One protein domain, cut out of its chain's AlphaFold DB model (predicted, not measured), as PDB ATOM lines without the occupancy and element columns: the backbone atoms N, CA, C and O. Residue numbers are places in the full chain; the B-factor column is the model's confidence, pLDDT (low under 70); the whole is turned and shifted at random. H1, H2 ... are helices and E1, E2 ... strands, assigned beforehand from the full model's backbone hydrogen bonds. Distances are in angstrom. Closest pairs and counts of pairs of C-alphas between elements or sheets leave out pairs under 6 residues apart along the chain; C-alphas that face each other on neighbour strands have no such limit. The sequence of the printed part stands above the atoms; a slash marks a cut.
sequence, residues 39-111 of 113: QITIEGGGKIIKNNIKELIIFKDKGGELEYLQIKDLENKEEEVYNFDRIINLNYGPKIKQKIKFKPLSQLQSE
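This is residues 39 to 111 of the 113 residues of an uncharacterized protein of Selenihalanaerobacter shriftii (UniProt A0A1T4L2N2). Two small sheets stand partly face to face with a gap between them, a twisted sheet of four strands, E5, E4, E3 and E7, and a smaller one of three, E2, E1 and E6. Short helix H1 lies at one end, on the way from E6 to E7, and H2 covers part of the larger sheet on its other face. The printed part has 73 residues with seven named strands and two named helices, in the order E1, E2, E3, E4, E5, E6, H1, E7, H2; the class is mixed, helices and strands. The larger sheet runs E5, E4, E3, E7 and is mixed, the smaller runs E2, E1, E6 and is antiparallel. The whole is compact, with a radius of gyration of the C-alphas of 11.9 A, and spans 32 by 30 by 21 A.

E1, residues 39 to 42, begins at C-alpha 39, (213.628, 192.648, 215.184), and is 9.9 A long. E2 is residues 47 to 50, 10.1 A. E3, residues 53 to 60, is the longest strand by residues, 19.6 A. E4, residues 67 to 73, measures 19.2 A, and E5, residues 79 to 84, 15.9 A. E6 is residues 87 to 91, 10.8 A, and H1 residues 94 to 97, 5.1 A. E7, residues 100 to 104, begins at (204.661, 201.335, 211.869) and is 13.5 A long. H2, residues 105 to 111, 10.8 A, ends at C-alpha 111, (205.065, 214.410, 222.662).

E3, E4 and E5 form a meander, each strand the antiparallel neighbour of the one before; E3 and E4 are a hairpin, with N 57 and O 70 at 2.9 A, and so are E4 and E5, with N 82 and O 69 at 2.8 A. E7 is parallel to E3 at 27 degrees, with N 101 and O 56 at 2.8 A. In the smaller sheet, E1 and E2 are a hairpin, with N 40 and O 48 at 2.9 A, and E1 and E6 are antiparallel, with N 39 and O 91 at 2.8 A. Between the sheets, the closest C-alphas of E4 and E6 are those of Glu 67 and Ile 87, 6.6 A, while E1 is apart from E3 and E4. H2 is on the larger sheet, over E3 at a height over the sheet of 9.8 A, along the strands at 8 degrees on the local plane; its closest C-alphas with E3 are those of Leu 105 and Phe 59, 4.9 A. H1 only grazes that sheet, with residues 95 to 97. In H2, 0 of 3 O i to N i+4 pairs and 3 of 4 O i to N i+3 pairs are within hydrogen-bond range; H1 is too short for an O i to N i+4 pair.

The two C-alphas farthest apart are those of Gly 63 and Glu 75, 34.0 A. The printed part has no cut and no long link; the link from E3 to E4 is short, the others tight. The mean pLDDT of the printed part is 74.7, with residues 43 to 44, 62 to 66, 74 to 79, 85 and 109 to 111 under 70.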
ATOM      1  N   GLN A  39     212.211 192.760 214.908       82.31
ATOM      2  CA  GLN A  39     213.628 192.648 215.184       82.31
ATOM      3  C   GLN A  39     214.321 193.916 214.692       82.31
ATOM      4  O   GLN A  39     214.332 194.205 213.496       82.31
ATOM      5  N   ILE A  40     214.937 194.636 215.621       79.75
ATOM      6  CA  ILE A  40     215.704 195.851 215.355       79.75
ATOM      7  C   ILE A  40     217.168 195.514 215.598       79.75
ATOM      8  O   ILE A  40     217.517 194.989 216.655       79.75
ATOM      9  N   THR A  41     218.010 195.776 214.606       78.31
ATOM     10  CA  THR A  41     219.467 195.665 214.723       78.31
ATOM     11  C   THR A  41     220.035 197.070 214.706       78.31
ATOM     12  O   THR A  41     219.757 197.820 213.768       78.31
ATOM     13  N   ILE A  42     220.794 197.416 215.737       77.00
ATOM     14  CA  ILE A  42     221.336 198.763 215.934       77.00
ATOM     15  C   ILE A  42     222.846 198.770 215.737       77.00
ATOM     16  O   ILE A  42     223.518 197.744 215.890       77.00
ATOM     17  N   GLU A  43     223.369 199.933 215.368       68.44
ATOM     18  CA  GLU A  43     224.808 200.152 215.282       68.44
ATOM     19  C   GLU A  43     225.480 199.893 216.641       68.44
ATOM     20  O   GLU A  43     224.914 200.180 217.693       68.44
ATOM     21  N   GLY A  44     226.627 199.205 216.628       67.56
ATOM     22  CA  GLY A  44     227.266 198.668 217.841       67.56
ATOM     23  C   GLY A  44     226.855 197.237 218.234       67.56
ATOM     24  O   GLY A  44     227.350 196.713 219.227       67.56
ATOM     25  N   GLY A  45     225.998 196.567 217.451       70.06
ATOM     26  CA  GLY A  45     225.709 195.129 217.594       70.06
ATOM     27  C   GLY A  45     224.548 194.779 218.530       70.06
ATOM     28  O   GLY A  45     224.267 193.599 218.750       70.06
ATOM     29  N   GLY A  46     223.839 195.778 219.059       76.56
ATOM     30  CA  GLY A  46     222.630 195.555 219.845       76.56
ATOM     31  C   GLY A  46     221.489 194.964 219.010       76.56
ATOM     32  O   GLY A  46     221.340 195.236 217.812       76.56
ATOM     33  N   LYS A  47     220.652 194.149 219.656       80.19
ATOM     34  CA  LYS A  47     219.489 193.511 219.035       80.19
ATOM     35  C   LYS A  47     218.278 193.604 219.952       80.19
ATOM     36  O   LYS A  47     218.319 193.115 221.077       80.19
ATOM     37  N   ILE A  48     217.181 194.154 219.440       77.00
ATOM     38  CA  ILE A  48     215.893 194.225 220.143       77.00
ATOM     39  C   ILE A  48     214.904 193.311 219.431       77.00
ATOM     40  O   ILE A  48     214.793 193.350 218.206       77.00
ATOM     41  N   ILE A  49     214.197 192.474 220.194       79.00
ATOM     42  CA  ILE A  49     213.182 191.548 219.682       79.00
ATOM     43  C   ILE A  49     211.891 191.766 220.467       79.00
ATOM     44  O   ILE A  49     211.861 191.550 221.678       79.00
ATOM     45  N   LYS A  50     210.815 192.169 219.785       78.81
ATOM     46  CA  LYS A  50     209.512 192.461 220.401       78.81
ATOM     47  C   LYS A  50     208.375 191.797 219.642       78.81
ATOM     48  O   LYS A  50     208.160 192.072 218.468       78.81
ATOM     49  N   ASN A  51     207.613 190.944 220.325       73.38
ATOM     50  CA  ASN A  51     206.576 190.121 219.694       73.38
ATOM     51  C   ASN A  51     205.161 190.716 219.788       73.38
ATOM     52  O   ASN A  51     204.347 190.441 218.908       73.38
ATOM     53  N   ASN A  52     204.880 191.548 220.796       75.88
ATOM     54  CA  ASN A  52     203.543 192.078 221.079       75.88
ATOM     55  C   ASN A  52     203.475 193.605 220.959       75.88
ATOM     56  O   ASN A  52     203.210 194.339 221.896       75.88
ATOM     57  N   ILE A  53     203.690 194.106 219.747       77.00
ATOM     58  CA  ILE A  53     203.667 195.551 219.506       77.00
ATOM     59  C   ILE A  53     202.249 196.006 219.182       77.00
ATOM     60  O   ILE A  53     201.606 195.467 218.272       77.00
ATOM     61  N   LYS A  54     201.776 197.028 219.892       81.88
ATOM     62  CA  LYS A  54     200.568 197.789 219.563       81.88
ATOM     63  C   LYS A  54     200.859 198.796 218.457       81.88
ATOM     64  O   LYS A  54     200.150 198.817 217.455       81.88
ATOM     65  N   GLU A  55     201.917 199.576 218.636       82.88
ATOM     66  CA  GLU A  55     202.335 200.642 217.728       82.88
ATOM     67  C   GLU A  55     203.859 200.799 217.770       82.88
ATOM     68  O   GLU A  55     204.468 200.699 218.835       82.88
ATOM     69  N   LEU A  56     204.462 201.022 216.603       84.75
ATOM     70  CA  LEU A  56     205.875 201.349 216.455       84.75
ATOM     71  C   LEU A  56     205.975 202.720 215.795       84.75
ATOM     72  O   LEU A  56     205.502 202.888 214.671       84.75
ATOM     73  N   ILE A  57     206.610 203.682 216.452       85.00
ATOM     74  CA  ILE A  57     206.850 205.005 215.878       85.00
ATOM     75  C   ILE A  57     208.348 205.166 215.658       85.00
ATOM     76  O   ILE A  57     209.138 204.984 216.580       85.00
ATOM     77  N   ILE A  58     208.730 205.479 214.424       84.50
ATOM     78  CA  ILE A  58     210.115 205.714 214.023       84.50
ATOM     79  C   ILE A  58     210.238 207.185 213.660       84.50
ATOM     80  O   ILE A  58     209.623 207.651 212.695       84.50
ATOM     81  N   PHE A  59     211.032 207.907 214.437       84.50
ATOM     82  CA  PHE A  59     211.359 209.295 214.188       84.50
ATOM     83  C   PHE A  59     212.700 209.381 213.474       84.50
ATOM     84  O   PHE A  59     213.686 208.819 213.946       84.50
ATOM     85  N   LYS A  60     212.734 210.090 212.345       78.94
ATOM     86  CA  LYS A  60     213.954 210.277 211.553       78.94
ATOM     87  C   LYS A  60     214.292 211.750 211.427       78.94
ATOM     88  O   LYS A  60     213.392 212.578 211.243       78.94
ATOM     89  N   ASP A  61     215.578 212.068 211.501       76.19
ATOM     90  CA  ASP A  61     216.053 213.389 211.109       76.19
ATOM     91  C   ASP A  61     216.127 213.528 209.577       76.19
ATOM     92  O   ASP A  61     216.178 212.535 208.847       76.19
ATOM     93  N   LYS A  62     216.134 214.764 209.065       69.00
ATOM     94  CA  LYS A  62     216.225 215.057 207.622       69.00
ATOM     95  C   LYS A  62     217.505 214.505 206.984       69.00
ATOM     96  O   LYS A  62     217.493 214.234 205.787       69.00
ATOM     97  N   GLY A  63     218.571 214.331 207.772       65.94
ATOM     98  CA  GLY A  63     219.822 213.696 207.349       65.94
ATOM     99  C   GLY A  63     219.794 212.163 207.344       65.94
ATOM    100  O   GLY A  63     220.695 211.547 206.789       65.94
ATOM    101  N   GLY A  64     218.770 211.531 207.934       62.09
ATOM    102  CA  GLY A  64     218.650 210.068 208.012       62.09
ATOM    103  C   GLY A  64     219.687 209.377 208.905       62.09
ATOM    104  O   GLY A  64     219.736 208.150 208.911       62.09
ATOM    105  N   GLU A  65     220.504 210.147 209.626       59.00
ATOM    106  CA  GLU A  65     221.547 209.628 210.510       59.00
ATOM    107  C   GLU A  65     220.932 209.189 211.841       59.00
ATOM    108  O   GLU A  65     220.929 208.001 212.127       59.00
ATOM    109  N   LEU A  66     220.290 210.105 212.575       61.69
ATOM    110  CA  LEU A  66     219.665 209.819 213.871       61.69
ATOM    111  C   LEU A  66     218.257 209.219 213.731       61.69
ATOM    112  O   LEU A  66     217.378 209.800 213.078       61.69
ATOM    113  N   GLU A  67     218.021 208.095 214.419       72.94
ATOM    114  CA  GLU A  67     216.731 207.404 214.454       72.94
ATOM    115  C   GLU A  67     216.275 207.136 215.898       72.94
ATOM    116  O   GLU A  67     216.885 206.371 216.644       72.94
ATOM    117  N   TYR A  68     215.149 207.738 216.285       75.69
ATOM    118  CA  TYR A  68     214.491 207.462 217.565       75.69
ATOM    119  C   TYR A  68     213.324 206.517 217.343       75.69
ATOM    120  O   TYR A  68     212.578 206.634 216.368       75.69
ATOM    121  N   LEU A  69     213.136 205.588 218.269       81.75
ATOM    122  CA  LEU A  69     212.167 204.525 218.121       81.75
ATOM    123  C   LEU A  69     211.350 204.382 219.398       81.75
ATOM    124  O   LEU A  69     211.883 204.141 220.475       81.75
ATOM    125  N   GLN A  70     210.041 204.520 219.260       82.50
ATOM    126  CA  GLN A  70     209.090 204.394 220.354       82.50
ATOM    127  C   GLN A  70     208.242 203.151 220.114       82.50
ATOM    128  O   GLN A  70     207.584 203.019 219.075       82.50
ATOM    129  N   ILE A  71     208.274 202.223 221.066       80.44
ATOM    130  CA  ILE A  71     207.502 200.983 221.023       80.44
ATOM    131  C   ILE A  71     206.414 201.057 222.083       80.44
ATOM    132  O   ILE A  71     206.697 201.170 223.274       80.44
ATOM    133  N   LYS A  72     205.159 200.935 221.648       78.62
ATOM    134  CA  LYS A  72     204.026 200.703 222.545       78.62
ATOM    135  C   LYS A  72     203.706 199.222 222.542       78.62
ATOM    136  O   LYS A  72     203.315 198.678 221.503       78.62
ATOM    137  N   ASP A  73     203.874 198.574 223.685       74.25
ATOM    138  CA  ASP A  73     203.467 197.184 223.871       74.25
ATOM    139  C   ASP A  73     201.934 197.092 224.049       74.25
ATOM    140  O   ASP A  73     201.257 198.070 224.375       74.25
ATOM    141  N   LEU A  74     201.351 195.931 223.751       64.38
ATOM    142  CA  LEU A  74     199.941 195.635 224.036       64.38
ATOM    143  C   LEU A  74     199.719 195.282 225.511       64.38
ATOM    144  O   LEU A  74     198.634 195.540 226.030       64.38
ATOM    145  N   GLU A  75     200.715 194.671 226.152       65.81
ATOM    146  CA  GLU A  75     200.610 194.144 227.518       65.81
ATOM    147  C   GLU A  75     201.096 195.143 228.569       65.81
ATOM    148  O   GLU A  75     200.588 195.154 229.690       65.81
ATOM    149  N   ASN A  76     202.035 196.013 228.196       60.12
ATOM    150  CA  ASN A  76     202.629 196.990 229.095       60.12
ATOM    151  C   ASN A  76     202.088 198.396 228.795       60.12
ATOM    152  O   ASN A  76     202.051 198.819 227.641       60.12
ATOM    153  N   LYS A  77     201.648 199.125 229.830       58.53
ATOM    154  CA  LYS A  77     201.184 200.522 229.686       58.53
ATOM    155  C   LYS A  77     202.336 201.517 229.529       58.53
ATOM    156  O   LYS A  77     202.081 202.671 229.200       58.53
ATOM    157  N   GLU A  78     203.565 201.083 229.788       60.91
ATOM    158  CA  GLU A  78     204.761 201.908 229.678       60.91
ATOM    159  C   GLU A  78     205.249 201.959 228.229       60.91
ATOM    160  O   GLU A  78     205.289 200.949 227.521       60.91
ATOM    161  N   GLU A  79     205.583 203.165 227.777       69.38
ATOM    162  CA  GLU A  79     206.143 203.399 226.453       69.38
ATOM    163  C   GLU A  79     207.657 203.216 226.513       69.38
ATOM    164  O   GLU A  79     208.351 203.898 227.265       69.38
ATOM    165  N   GLU A  80     208.180 202.300 225.703       73.75
ATOM    166  CA  GLU A  80     209.619 202.088 225.612       73.75
ATOM    167  C   GLU A  80     210.186 203.020 224.543       73.75
ATOM    168  O   GLU A  80     209.886 202.883 223.352       73.75
ATOM    169  N   VAL A  81     210.993 203.988 224.979       73.50
ATOM    170  CA  VAL A  81     211.678 204.937 224.100       73.50
ATOM    171  C   VAL A  81     213.130 204.522 223.964       73.50
ATOM    172  O   VAL A  81     213.863 204.427 224.948       73.50
ATOM    173  N   TYR A  82     213.554 204.318 222.726       75.06
ATOM    174  CA  TYR A  82     214.931 204.035 222.387       75.06
ATOM    175  C   TYR A  82     215.506 205.151 221.520       75.06
ATOM    176  O   TYR A  82     214.911 205.552 220.518       75.06
ATOM    177  N   ASN A  83     216.681 205.632 221.909       71.19
ATOM    178  CA  ASN A  83     217.485 206.555 221.123       71.19
ATOM    179  C   ASN A  83     218.640 205.766 220.504       71.19
ATOM    180  O   ASN A  83     219.397 205.127 221.240       71.19
ATOM    181  N   PHE A  84     218.747 205.776 219.179       72.12
ATOM    182  CA  PHE A  84     219.828 205.111 218.467       72.12
ATOM    183  C   PHE A  84     220.565 206.105 217.581       72.12
ATOM    184  O   PHE A  84     219.944 206.903 216.875       72.12
ATOM    185  N   ASP A  85     221.888 205.965 217.549       66.31
ATOM    186  CA  ASP A  85     222.716 206.673 216.577       66.31
ATOM    187  C   ASP A  85     222.356 206.249 215.153       66.31
ATOM    188  O   ASP A  85     222.310 207.104 214.282       66.31
ATOM    189  N   ARG A  86     222.041 204.958 214.925       71.19
ATOM    190  CA  ARG A  86     221.558 204.430 213.637       71.19
ATOM    191  C   ARG A  86     220.892 203.053 213.755       71.19
ATOM    192  O   ARG A  86     221.416 202.145 214.413       71.19
ATOM    193  N   ILE A  87     219.782 202.834 213.042       72.38
ATOM    194  CA  ILE A  87     219.219 201.487 212.831       72.38
ATOM    195  C   ILE A  87     219.853 200.870 211.581       72.38
ATOM    196  O   ILE A  87     219.729 201.389 210.474       72.38
ATOM    197  N   ILE A  88     220.505 199.721 211.752       72.12
ATOM    198  CA  ILE A  88     221.136 198.976 210.654       72.12
ATOM    199  C   ILE A  88     220.102 198.121 209.922       72.12
ATOM    200  O   ILE A  88     220.159 197.972 208.702       72.12
ATOM    201  N   ASN A  89     219.165 197.520 210.657       73.62
ATOM    202  CA  ASN A  89     218.147 196.670 210.051       73.62
ATOM    203  C   ASN A  89     216.859 196.642 210.876       73.62
ATOM    204  O   ASN A  89     216.897 196.479 212.097       73.62
ATOM    205  N   LEU A  90     215.722 196.721 210.187       77.38
ATOM    206  CA  LEU A  90     214.390 196.594 210.761       77.38
ATOM    207  C   LEU A  90     213.675 195.428 210.070       77.38
ATOM    208  O   LEU A  90     213.179 195.568 208.953       77.38
ATOM    209  N   ASN A  91     213.620 194.273 210.731       80.50
ATOM    210  CA  ASN A  91     212.950 193.087 210.207       80.50
ATOM    211  C   ASN A  91     211.617 192.879 210.929       80.50
ATOM    212  O   ASN A  91     211.566 192.831 212.157       80.50
ATOM    213  N   TYR A  92     210.528 192.796 210.172       79.81
ATOM    214  CA  TYR A  92     209.186 192.701 210.725       79.81
ATOM    215  C   TYR A  92     208.226 192.000 209.765       79.81
ATOM    216  O   TYR A  92     208.277 192.169 208.547       79.81
ATOM    217  N   GLY A  93     207.294 191.230 210.329       75.00
ATOM    218  CA  GLY A  93     206.229 190.598 209.555       75.00
ATOM    219  C   GLY A  93     205.147 191.586 209.073       75.00
ATOM    220  O   GLY A  93     205.027 192.700 209.594       75.00
ATOM    221  N   PRO A  94     204.261 191.165 208.145       75.50
ATOM    222  CA  PRO A  94     203.216 192.018 207.562       75.50
ATOM    223  C   PRO A  94     202.276 192.657 208.595       75.50
ATOM    224  O   PRO A  94     201.852 193.797 208.437       75.50
ATOM    225  N   LYS A  95     201.984 191.939 209.689       76.50
ATOM    226  CA  LYS A  95     201.131 192.427 210.787       76.50
ATOM    227  C   LYS A  95     201.736 193.612 211.539       76.50
ATOM    228  O   LYS A  95     200.997 194.435 212.066       76.50
ATOM    229  N   ILE A  96     203.063 193.673 211.624       76.44
ATOM    230  CA  ILE A  96     203.776 194.758 212.302       76.44
ATOM    231  C   ILE A  96     203.930 195.938 211.354       76.44
ATOM    232  O   ILE A  96     203.760 197.062 211.800       76.44
ATOM    233  N   LYS A  97     204.124 195.699 210.048       79.62
ATOM    234  CA  LYS A  97     204.192 196.754 209.019       79.62
ATOM    235  C   LYS A  97     203.039 197.756 209.115       79.62
ATOM    236  O   LYS A  97     203.261 198.953 209.019       79.62
ATOM    237  N   GLN A  98     201.819 197.264 209.339       79.44
ATOM    238  CA  GLN A  98     200.610 198.094 209.462       79.44
ATOM    239  C   GLN A  98     200.571 198.956 210.735       79.44
ATOM    240  O   GLN A  98     199.751 199.860 210.840       79.44
ATOM    241  N   LYS A  99     201.443 198.667 211.701       83.56
ATOM    242  CA  LYS A  99     201.549 199.353 212.992       83.56
ATOM    243  C   LYS A  99     202.721 200.337 213.038       83.56
ATOM    244  O   LYS A  99     202.913 200.973 214.071       83.56
ATOM    245  N   ILE A 100     203.510 200.432 211.961       83.38
ATOM    246  CA  ILE A 100     204.661 201.335 211.869       83.38
ATOM    247  C   ILE A 100     204.187 202.709 211.406       83.38
ATOM    248  O   ILE A 100     203.542 202.833 210.365       83.38
ATOM    249  N   LYS A 101     204.560 203.745 212.154       85.75
ATOM    250  CA  LYS A 101     204.378 205.146 211.784       85.75
ATOM    251  C   LYS A 101     205.734 205.824 211.680       85.75
ATOM    252  O   LYS A 101     206.571 205.678 212.563       85.75
ATOM    253  N   PHE A 102     205.926 206.589 210.613       83.12
ATOM    254  CA  PHE A 102     207.111 207.419 210.436       83.12
ATOM    255  C   PHE A 102     206.766 208.862 210.774       83.12
ATOM    256  O   PHE A 102     205.766 209.389 210.282       83.12
ATOM    257  N   LYS A 103     207.589 209.490 211.610       85.38
ATOM    258  CA  LYS A 103     207.453 210.896 211.989       85.38
ATOM    259  C   LYS A 103     208.793 211.624 211.816       85.38
ATOM    260  O   LYS A 103     209.848 210.996 211.895       85.38
ATOM    261  N   PRO A 104     208.795 212.939 211.561       82.69
ATOM    262  CA  PRO A 104     210.013 213.735 211.643       82.69
ATOM    263  C   PRO A 104     210.468 213.876 213.099       82.69
ATOM    264  O   PRO A 104     209.636 214.016 213.997       82.69
ATOM    265  N   LEU A 105     211.783 213.912 213.330       81.75
ATOM    266  CA  LEU A 105     212.365 214.053 214.672       81.75
ATOM    267  C   LEU A 105     211.853 215.288 215.432       81.75
ATOM    268  O   LEU A 105     211.674 215.244 216.645       81.75
ATOM    269  N   SER A 106     211.516 216.363 214.717       78.19
ATOM    270  CA  SER A 106     210.930 217.578 215.296       78.19
ATOM    271  C   SER A 106     209.626 217.337 216.068       78.19
ATOM    272  O   SER A 106     209.304 218.111 216.962       78.19
ATOM    273  N   GLN A 107     208.867 216.285 215.738       78.44
ATOM    274  CA  GLN A 107     207.622 215.940 216.436       78.44
ATOM    275  C   GLN A 107     207.856 215.209 217.764       78.44
ATOM    276  O   GLN A 107     206.955 215.197 218.596       78.44
ATOM    277  N   LEU A 108     209.050 214.650 217.996       72.56
ATOM    278  CA  LEU A 108     209.372 213.951 219.243       72.56
ATOM    279  C   LEU A 108     209.279 214.900 220.451       72.56
ATOM    280  O   LEU A 108     208.685 214.565 221.468       72.56
ATOM    281  N   GLN A 109     209.801 216.123 220.320       60.69
ATOM    282  CA  GLN A 109     209.817 217.116 221.406       60.69
ATOM    283  C   GLN A 109     208.422 217.622 221.805       60.69
ATOM    284  O   GLN A 109     208.257 218.153 222.901       60.69
ATOM    285  N   SER A 110     207.421 217.483 220.931       57.31
ATOM    286  CA  SER A 110     206.036 217.869 221.224       57.31
ATOM    287  C   SER A 110     205.264 216.797 221.996       57.31
ATOM    288  O   SER A 110     204.248 217.126 222.593       57.31
ATOM    289  N   GLU A 111     205.729 215.542 221.991       52.94
ATOM    290  CA  GLU A 111     205.065 214.410 222.662       52.94
ATOM    291  C   GLU A 111     205.643 214.103 224.055       52.94
ATOM    292  O   GLU A 111     205.015 213.382 224.821       52.94
TER     293      GLU A 111